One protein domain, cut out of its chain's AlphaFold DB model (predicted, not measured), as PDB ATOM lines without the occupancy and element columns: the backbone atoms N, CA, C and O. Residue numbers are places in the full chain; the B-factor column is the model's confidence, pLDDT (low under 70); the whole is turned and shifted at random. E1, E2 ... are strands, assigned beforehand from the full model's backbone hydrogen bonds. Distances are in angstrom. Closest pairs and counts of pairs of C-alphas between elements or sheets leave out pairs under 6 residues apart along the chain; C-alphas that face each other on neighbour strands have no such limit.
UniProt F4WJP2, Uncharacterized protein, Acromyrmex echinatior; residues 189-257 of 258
ATOM      1  N   TRP A 189     187.549 164.637 245.517       85.81
ATOM      2  CA  TRP A 189     186.897 164.702 244.209       85.81
ATOM      3  C   TRP A 189     186.621 166.134 243.735       85.81
ATOM      4  O   TRP A 189     186.700 166.373 242.538       85.81
ATOM      5  N   VAL A 190     186.397 167.100 244.638       86.88
ATOM      6  CA  VAL A 190     186.289 168.532 244.291       86.88
ATOM      7  C   VAL A 190     187.665 169.113 243.950       86.88
ATOM      8  O   VAL A 190     187.803 169.930 243.041       86.88
ATOM      9  N   VAL A 191     188.696 168.713 244.693       87.56
ATOM     10  CA  VAL A 191     190.017 169.361 244.667       87.56
ATOM     11  C   VAL A 191     190.966 168.751 243.630       87.56
ATOM     12  O   VAL A 191     191.850 169.449 243.136       87.56
ATOM     13  N   ALA A 192     190.786 167.482 243.255       81.69
ATOM     14  CA  ALA A 192     191.682 166.752 242.353       81.69
ATOM     15  C   ALA A 192     191.856 167.443 240.990       81.69
ATOM     16  O   ALA A 192     192.962 167.463 240.452       81.69
ATOM     17  N   GLY A 193     190.791 168.062 240.467       75.12
ATOM     18  CA  GLY A 193     190.810 168.804 239.204       75.12
ATOM     19  C   GLY A 193     191.244 170.268 239.313       75.12
ATOM     20  O   GLY A 193     191.468 170.893 238.283       75.12
ATOM     21  N   LYS A 194     191.367 170.820 240.533       75.56
ATOM     22  CA  LYS A 194     191.688 172.225 240.893       75.56
ATOM     23  C   LYS A 194     190.836 173.336 240.258       75.56
ATOM     24  O   LYS A 194     190.816 174.434 240.803       75.56
ATOM     25  N   SER A 195     190.142 173.097 239.151       83.31
ATOM     26  CA  SER A 195     189.313 174.070 238.444       83.31
ATOM     27  C   SER A 195     188.062 173.414 237.868       83.31
ATOM     28  O   SER A 195     188.167 172.423 237.146       83.31
ATOM     29  N   TRP A 196     186.902 174.013 238.118       84.38
ATOM     30  CA  TRP A 196     185.629 173.664 237.494       84.38
ATOM     31  C   TRP A 196     185.124 174.832 236.657       84.38
ATOM     32  O   TRP A 196     185.440 175.989 236.941       84.38
ATOM     33  N   VAL A 197     184.329 174.538 235.634       86.38
ATOM     34  CA  VAL A 197     183.690 175.543 234.782       86.38
ATOM     35  C   VAL A 197     182.184 175.352 234.883       86.38
ATOM     36  O   VAL A 197     181.690 174.250 234.647       86.38
ATOM     37  N   ALA A 198     181.460 176.409 235.248       81.19
ATOM     38  CA  ALA A 198     180.006 176.403 235.185       81.19
ATOM     39  C   ALA A 198     179.555 176.396 233.717       81.19
ATOM     40  O   ALA A 198     180.080 177.144 232.893       81.19
ATOM     41  N   LEU A 199     178.573 175.554 233.386       79.94
ATOM     42  CA  LEU A 199     178.025 175.435 232.025       79.94
ATOM     43  C   LEU A 199     176.938 176.483 231.713       79.94
ATOM     44  O   LEU A 199     176.287 176.408 230.672       79.94
ATOM     45  N   ASP A 200     176.703 177.437 232.617       74.62
ATOM     46  CA  ASP A 200     175.716 178.499 232.433       74.62
ATOM     47  C   ASP A 200     176.260 179.686 231.610       74.62
ATOM     48  O   ASP A 200     177.438 179.770 231.257       74.62
ATOM     49  N   ARG A 201     175.376 180.639 231.281       59.09
ATOM     50  CA  ARG A 201     175.714 181.821 230.465       59.09
ATOM     51  C   ARG A 201     176.633 182.833 231.170       59.09
ATOM     52  O   ARG A 201     177.038 183.793 230.519       59.09
ATOM     53  N   MET A 202     176.946 182.664 232.459       62.84
ATOM     54  CA  MET A 202     177.803 183.590 233.211       62.84
ATOM     55  C   MET A 202     179.266 183.134 233.305       62.84
ATOM     56  O   MET A 202     180.076 183.890 233.834       62.84
ATOM     57  N   ALA A 203     179.621 181.967 232.743       61.34
ATOM     58  CA  ALA A 203     180.992 181.456 232.624       61.34
ATOM     59  C   ALA A 203     181.836 181.665 233.896       61.34
ATOM     60  O   ALA A 203     182.974 182.139 233.838       61.34
ATOM     61  N   SER A 204     181.272 181.325 235.056       72.88
ATOM     62  CA  SER A 204     182.022 181.345 236.309       72.88
ATOM     63  C   SER A 204     182.969 180.142 236.371       72.88
ATOM     64  O   SER A 204     182.646 179.031 235.935       72.88
ATOM     65  N   ARG A 205     184.183 180.361 236.883       84.75
ATOM     66  CA  ARG A 205     185.149 179.284 237.150       84.75
ATOM     67  C   ARG A 205     185.259 179.075 238.649       84.75
ATOM     68  O   ARG A 205     185.344 180.042 239.391       84.75
ATOM     69  N   LEU A 206     185.309 177.830 239.099       86.12
ATOM     70  CA  LEU A 206     185.550 177.499 240.500       86.12
ATOM     71  C   LEU A 206     186.971 176.966 240.643       86.12
ATOM     72  O   LEU A 206     187.250 175.856 240.202       86.12
ATOM     73  N   LEU A 207     187.865 177.718 241.275       87.12
ATOM     74  CA  LEU A 207     189.146 177.180 241.718       87.12
ATOM     75  C   LEU A 207     188.947 176.442 243.039       87.12
ATOM     76  O   LEU A 207     188.333 176.971 243.962       87.12
ATOM     77  N   ALA A 208     189.470 175.226 243.132       88.62
ATOM     78  CA  ALA A 208     189.321 174.365 244.289       88.62
ATOM     79  C   ALA A 208     190.678 174.024 244.907       88.62
ATOM     80  O   ALA A 208     191.602 173.559 244.243       88.62
ATOM     81  N   SER A 209     190.772 174.218 246.217       85.12
ATOM     82  CA  SER A 209     191.877 173.774 247.060       85.12
ATOM     83  C   SER A 209     191.311 173.034 248.277       85.12
ATOM     84  O   SER A 209     190.113 173.147 248.543       85.12
ATOM     85  N   PRO A 210     192.133 172.307 249.057       83.94
ATOM     86  CA  PRO A 210     191.641 171.571 250.218       83.94
ATOM     87  C   PRO A 210     190.880 172.436 251.222       83.94
ATOM     88  O   PRO A 210     189.995 171.922 251.886       83.94
ATOM     89  N   TYR A 211     191.177 173.734 251.319       82.44
ATOM     90  CA  TYR A 211     190.603 174.605 252.351       82.44
ATOM     91  C   TYR A 211     189.822 175.798 251.803       82.44
ATOM     92  O   TYR A 211     189.001 176.359 252.524       82.44
ATOM     93  N   ASN A 212     190.038 176.156 250.536       84.94
ATOM     94  CA  ASN A 212     189.417 177.309 249.894       84.94
ATOM     95  C   ASN A 212     188.803 176.905 248.553       84.94
ATOM     96  O   ASN A 212     189.479 176.270 247.736       84.94
ATOM     97  N   LEU A 213     187.578 177.348 248.296       88.94
ATOM     98  CA  LEU A 213     187.038 177.463 246.948       88.94
ATOM     99  C   LEU A 213     187.043 178.930 246.528       88.94
ATOM    100  O   LEU A 213     186.903 179.826 247.354       88.94
ATOM    101  N   THR A 214     187.211 179.199 245.245       87.00
ATOM    102  CA  THR A 214     187.173 180.559 244.713       87.00
ATOM    103  C   THR A 214     186.324 180.568 243.464       87.00
ATOM    104  O   THR A 214     186.677 179.947 242.466       87.00
ATOM    105  N   ILE A 215     185.187 181.248 243.543       88.81
ATOM    106  CA  ILE A 215     184.308 181.502 242.413       88.81
ATOM    107  C   ILE A 215     184.848 182.747 241.719       88.81
ATOM    108  O   ILE A 215     184.748 183.859 242.235       88.81
ATOM    109  N   LEU A 216     185.448 182.537 240.558       85.06
ATOM    110  CA  LEU A 216     185.868 183.579 239.640       85.06
ATOM    111  C   LEU A 216     184.648 184.000 238.819       85.06
ATOM    112  O   LEU A 216     184.313 183.370 237.812       85.06
ATOM    113  N   ASP A 217     183.969 185.036 239.295       81.81
ATOM    114  CA  ASP A 217     182.949 185.791 238.573       81.81
ATOM    115  C   ASP A 217     183.418 187.254 238.393       81.81
ATOM    116  O   ASP A 217     184.619 187.509 238.299       81.81
ATOM    117  N   ARG A 218     182.501 188.230 238.310       78.50
ATOM    118  CA  ARG A 218     182.871 189.656 238.220       78.50
ATOM    119  C   ARG A 218     183.550 190.201 239.485       78.50
ATOM    120  O   ARG A 218     184.314 191.150 239.368       78.50
ATOM    121  N   ASN A 219     183.271 189.629 240.657       78.19
ATOM    122  CA  ASN A 219     183.657 190.164 241.965       78.19
ATOM    123  C   ASN A 219     184.182 189.026 242.862       78.19
ATOM    124  O   ASN A 219     183.638 188.832 243.949       78.19
ATOM    125  N   GLU A 220     185.138 188.234 242.357       82.19
ATOM    126  CA  GLU A 220     185.790 187.069 242.989       82.19
ATOM    127  C   GLU A 220     185.308 186.727 244.417       82.19
ATOM    128  O   GLU A 220     185.585 187.435 245.388       82.19
ATOM    129  N   THR A 221     184.604 185.600 244.568       86.50
ATOM    130  CA  THR A 221     184.109 185.142 245.876       86.50
ATOM    131  C   THR A 221     184.938 183.973 246.390       86.50
ATOM    132  O   THR A 221     184.968 182.900 245.788       86.50
ATOM    133  N   ARG A 222     185.574 184.140 247.549       84.69
ATOM    134  CA  ARG A 222     186.386 183.105 248.200       84.69
ATOM    135  C   ARG A 222     185.606 182.463 249.336       84.69
ATOM    136  O   ARG A 222     185.105 183.163 250.205       84.69
ATOM    137  N   LEU A 223     185.528 181.140 249.342       87.31
ATOM    138  CA  LEU A 223     184.819 180.322 250.319       87.31
ATOM    139  C   LEU A 223     185.836 179.494 251.109       87.31
ATOM    140  O   LEU A 223     186.425 178.557 250.575       87.31
ATOM    141  N   ILE A 224     186.055 179.837 252.375       84.94
ATOM    142  CA  ILE A 224     186.945 179.095 253.276       84.94
ATOM    143  C   ILE A 224     186.115 178.061 254.035       84.94
ATOM    144  O   ILE A 224     185.160 178.430 254.721       84.94
ATOM    145  N   CYS A 225     186.482 176.784 253.948       81.94
ATOM    146  CA  CYS A 225     185.780 175.690 254.621       81.94
ATOM    147  C   CYS A 225     185.791 175.911 256.142       81.94
ATOM    148  O   CYS A 225     186.856 175.972 256.762       81.94
ATOM    149  N   HIS A 226     184.610 176.024 256.751       76.12
ATOM    150  CA  HIS A 226     184.462 176.207 258.194       76.12
ATOM    151  C   HIS A 226     184.065 174.901 258.889       76.12
ATOM    152  O   HIS A 226     184.748 174.458 259.814       76.12
ATOM    153  N   SER A 227     183.004 174.244 258.418       72.50
ATOM    154  CA  SER A 227     182.566 172.937 258.921       72.50
ATOM    155  C   SER A 227     181.878 172.102 257.836       72.50
ATOM    156  O   SER A 227     181.281 172.634 256.902       72.50
ATOM    157  N   VAL A 228     181.966 170.774 257.966       77.31
ATOM    158  CA  VAL A 228     181.179 169.821 257.167       77.31
ATOM    159  C   VAL A 228     179.898 169.516 257.935       77.31
ATOM    160  O   VAL A 228     179.964 169.159 259.114       77.31
ATOM    161  N   VAL A 229     178.747 169.656 257.285       73.56
ATOM    162  CA  VAL A 229     177.433 169.402 257.886       73.56
ATOM    163  C   VAL A 229     176.778 168.189 257.232       73.56
ATOM    164  O   VAL A 229     177.033 167.862 256.071       73.56
ATOM    165  N   THR A 230     175.978 167.471 258.013       67.69
ATOM    166  CA  THR A 230     175.176 166.350 257.521       67.69
ATOM    167  C   THR A 230     174.022 166.897 256.696       67.69
ATOM    168  O   THR A 230     173.389 167.866 257.104       67.69
ATOM    169  N   ILE A 231     173.765 166.280 255.548       67.75
ATOM    170  CA  ILE A 231     172.637 166.631 254.686       67.75
ATOM    171  C   ILE A 231     171.379 166.106 255.374       67.75
ATOM    172  O   ILE A 231     171.310 164.916 255.678       67.75
ATOM    173  N   ASP A 232     170.447 167.002 255.687       60.53
ATOM    174  CA  ASP A 232     169.217 166.660 256.398       60.53
ATOM    175  C   ASP A 232     168.136 166.239 255.387       60.53
ATOM    176  O   ASP A 232     167.718 167.033 254.542       60.53
ATOM    177  N   ASP A 233     167.694 164.978 255.441       50.94
ATOM    178  CA  ASP A 233     166.786 164.328 254.470       50.94
ATOM    179  C   ASP A 233     165.310 164.797 254.592       50.94
ATOM    180  O   ASP A 233     164.389 164.182 254.052       50.94
ATOM    181  N   HIS A 234     165.024 165.904 255.285       49.31
ATOM    182  CA  HIS A 234     163.655 166.322 255.628       49.31
ATOM    183  C   HIS A 234     162.814 166.916 254.478       49.31
ATOM    184  O   HIS A 234     161.690 167.366 254.703       49.31
ATOM    185  N   ARG A 235     163.288 166.872 253.227       43.75
ATOM    186  CA  ARG A 235     162.496 167.221 252.031       43.75
ATOM    187  C   ARG A 235     162.331 166.006 251.115       43.75
ATOM    188  O   ARG A 235     162.823 165.983 249.991       43.75
ATOM    189  N   TYR A 236     161.611 164.993 251.591       40.75
ATOM    190  CA  TYR A 236     161.170 163.879 250.751       40.75
ATOM    191  C   TYR A 236     160.037 164.318 249.820       40.75
ATOM    192  O   TYR A 236     158.897 164.416 250.249       40.75
ATOM    193  N   HIS A 237     160.342 164.475 248.533       41.50
ATOM    194  CA  HIS A 237     159.487 163.976 247.456       41.50
ATOM    195  C   HIS A 237     160.384 163.550 246.284       41.50
ATOM    196  O   HIS A 237     161.005 164.374 245.627       41.50
ATOM    197  N   HIS A 238     160.456 162.233 246.069       44.00
ATOM    198  CA  HIS A 238     161.074 161.538 244.934       44.00
ATOM    199  C   HIS A 238     162.529 161.886 244.584       44.00
ATOM    200  O   HIS A 238     162.810 162.635 243.654       44.00
ATOM    201  N   SER A 239     163.471 161.186 245.210       43.47
ATOM    202  CA  SER A 239     164.736 160.861 244.548       43.47
ATOM    203  C   SER A 239     165.188 159.454 244.940       43.47
ATOM    204  O   SER A 239     165.047 159.021 246.082       43.47
ATOM    205  N   THR A 240     165.627 158.706 243.928       50.41
ATOM    206  CA  THR A 240     166.310 157.400 243.984       50.41
ATOM    207  C   THR A 240     167.411 157.376 245.048       50.41
ATOM    208  O   THR A 240     167.886 158.459 245.369       50.41
ATOM    209  N   PRO A 241     167.855 156.205 245.562       47.25
ATOM    210  CA  PRO A 241     168.871 156.111 246.619       47.25
ATOM    211  C   PRO A 241     170.058 157.023 246.300       47.25
ATOM    212  O   PRO A 241     170.859 156.730 245.415       47.25
ATOM    213  N   ILE A 242     170.094 158.180 246.964       54.62
ATOM    214  CA  ILE A 242     171.112 159.194 246.742       54.62
ATOM    215  C   ILE A 242     172.410 158.594 247.259       54.62
ATOM    216  O   ILE A 242     172.489 158.139 248.402       54.62
ATOM    217  N   ASP A 243     173.409 158.570 246.389       56.25
ATOM    218  CA  ASP A 243     174.761 158.138 246.686       56.25
ATOM    219  C   ASP A 243     175.351 159.009 247.810       56.25
ATOM    220  O   ASP A 243     175.884 160.100 247.590       56.25
ATOM    221  N   ARG A 244     175.183 158.543 249.053       55.03
ATOM    222  CA  ARG A 244     175.582 159.242 250.283       55.03
ATOM    223  C   ARG A 244     177.083 159.542 250.345       55.03
ATOM    224  O   ARG A 244     177.500 160.373 251.155       55.03
ATOM    225  N   GLU A 245     177.902 158.887 249.521       60.16
ATOM    226  CA  GLU A 245     179.340 159.154 249.453       60.16
ATOM    227  C   GLU A 245     179.668 160.411 248.635       60.16
ATOM    228  O   GLU A 245     180.620 161.128 248.964       60.16
ATOM    229  N   ASN A 246     178.832 160.746 247.648       68.81
ATOM    230  CA  ASN A 246     179.104 161.796 246.665       68.81
ATOM    231  C   ASN A 246     178.418 163.137 246.953       68.81
ATOM    232  O   ASN A 246     178.671 164.122 246.260       68.81
ATOM    233  N   GLN A 247     177.608 163.218 248.009       76.31
ATOM    234  CA  GLN A 247     176.997 164.470 248.442       76.31
ATOM    235  C   GLN A 247     177.563 164.912 249.793       76.31
ATOM    236  O   GLN A 247     177.577 164.167 250.774       76.31
ATOM    237  N   LYS A 248     178.046 166.154 249.854       78.56
ATOM    238  CA  LYS A 248     178.523 166.792 251.085       78.56
ATOM    239  C   LYS A 248     178.021 168.229 251.131       78.56
ATOM    240  O   LYS A 248     178.030 168.914 250.112       78.56
ATOM    241  N   GLN A 249     177.632 168.682 252.316       80.50
ATOM    242  CA  GLN A 249     177.255 170.068 252.563       80.50
ATOM    243  C   GLN A 249     178.280 170.706 253.501       80.50
ATOM    244  O   GLN A 249     178.783 170.071 254.431       80.50
ATOM    245  N   PHE A 250     178.615 171.964 253.230       79.75
ATOM    246  CA  PHE A 250     179.649 172.699 253.948       79.75
ATOM    247  C   PHE A 250     179.111 174.052 254.378       79.75
ATOM    248  O   PHE A 250     178.403 174.714 253.621       79.75
ATOM    249  N   VAL A 251     179.525 174.487 255.561       75.56
ATOM    250  CA  VAL A 251     179.489 175.897 255.937       75.56
ATOM    251  C   VAL A 251     180.832 176.482 255.547       75.56
ATOM    252  O   VAL A 251     181.880 175.943 255.918       75.56
ATOM    253  N   ALA A 252     180.811 177.572 254.790       79.62
ATOM    254  CA  ALA A 252     182.018 178.257 254.362       79.62
ATOM    255  C   ALA A 252     181.939 179.747 254.690       79.62
ATOM    256  O   ALA A 252     180.894 180.374 254.537       79.62
ATOM    257  N   LYS A 253     183.067 180.322 255.112       78.50
ATOM    258  CA  LYS A 253     183.211 181.769 255.248       78.50
ATOM    259  C   LYS A 253     183.448 182.361 253.861       78.50
ATOM    260  O   LYS A 253     184.467 182.055 253.248       78.50
ATOM    261  N   ALA A 254     182.522 183.192 253.392       83.69
ATOM    262  CA  ALA A 254     182.631 183.887 252.118       83.69
ATOM    263  C   ALA A 254     183.292 185.260 252.301       83.69
ATOM    264  O   ALA A 254     182.873 186.034 253.160       83.69
ATOM    265  N   THR A 255     184.292 185.576 251.484       82.88
ATOM    266  CA  THR A 255     184.827 186.934 251.320       82.88
ATOM    267  C   THR A 255     184.690 187.345 249.864       82.88
ATOM    268  O   THR A 255     184.936 186.532 248.972       82.88
ATOM    269  N   ARG A 256     184.281 188.593 249.634       79.69
ATOM    270  CA  ARG A 256     184.113 189.163 248.301       79.69
ATOM    271  C   ARG A 256     185.103 190.305 248.141       79.69
ATOM    272  O   ARG A 256     185.066 191.236 248.947       79.69
ATOM    273  N   ASP A 257     185.971 190.197 247.145       68.81
ATOM    274  CA  ASP A 257     186.915 191.260 246.812       68.81
ATOM    275  C   ASP A 257     186.162 192.276 245.921       68.81
ATOM    276  O   ASP A 257     185.554 191.900 244.914       68.81
TER     277      ASP A 257
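Overview. This is residues 189 to 257 of the 258 residues of an uncharacterized protein of Acromyrmex echinatior (UniProt F4WJP2). The domain is a single strongly twisted, curled sheet of five antiparallel strands; its last two, E4 and E5, make a long bent hairpin along one side, and residues 233 to 243 of that hairpin's loop stick out free of the body. The strands follow in chain order across the sheet, E1 - E2 - E3 - E4 - E5, as a meander, each strand the antiparallel neighbour of the one before. The printed part has 69 residues with no named helix; the class is all strand, though under half of the residues, 29 of the 69, are in named elements. The whole is loose, with a radius of gyration of the C-alphas of 14.2 A, and spans 37 by 29 by 23 A.

Arrangement. From edge to edge the strands' lines turn by 88 degrees and the way across the sheet turns by 72 degrees. E4, residues 221 to 229, an inner strand, and E5, residues 249 to 256, an edge strand, form a hairpin at 155 degrees between directions; the C-alphas of Leu 223 and Ala 254 face each other at 4.6 A, and N 224 and O 253 are within hydrogen-bond range at 2.9 A. E4 bends by 67 degrees at residue 226, and E5 bends by 53 degrees at residue 253. E3, residues 212 to 216, forms a hairpin with E4 at 141 degrees, with N 213 and O 223 at 2.8 A. E2, residues 205 to 208, forms a hairpin with E3 at 168 degrees, with N 207 and O 214 at 2.8 A. E1, residues 195 to 197, the other edge strand, forms a hairpin with E2 at 154 degrees, with N 196 and O 206 at 2.8 A. E1 and E2 are each apart from E4 and from E5.

Along the chain. E4, the longest strand by residues, measures 20.9 A from C-alpha 221 at (184.109, 185.142, 245.876) to C-alpha 229. E5 measures 20.7 A and ends with C-alpha 256 at (184.113, 189.163, 248.301). E3 measures 12.5 A, E2 9.6 A, and E1 6.9 A, beginning with C-alpha 195 at (189.313, 174.070, 238.444).

Size, cuts and confidence. The C-alphas farthest apart are those of Thr 240 and Asp 257, at 39.7 A. Without residues 233 to 243 the body spans 31 by 23 by 21 A. The printed part has no cut. The link from E4 to E5, residues 230 to 248, is long; those from E2 to E3 and from E3 to E4 are tight, and that from E1 to E2 is short. The mean pLDDT of the printed part is 73.7; residues 201 to 203, 230 to 246 and 257 are under 70.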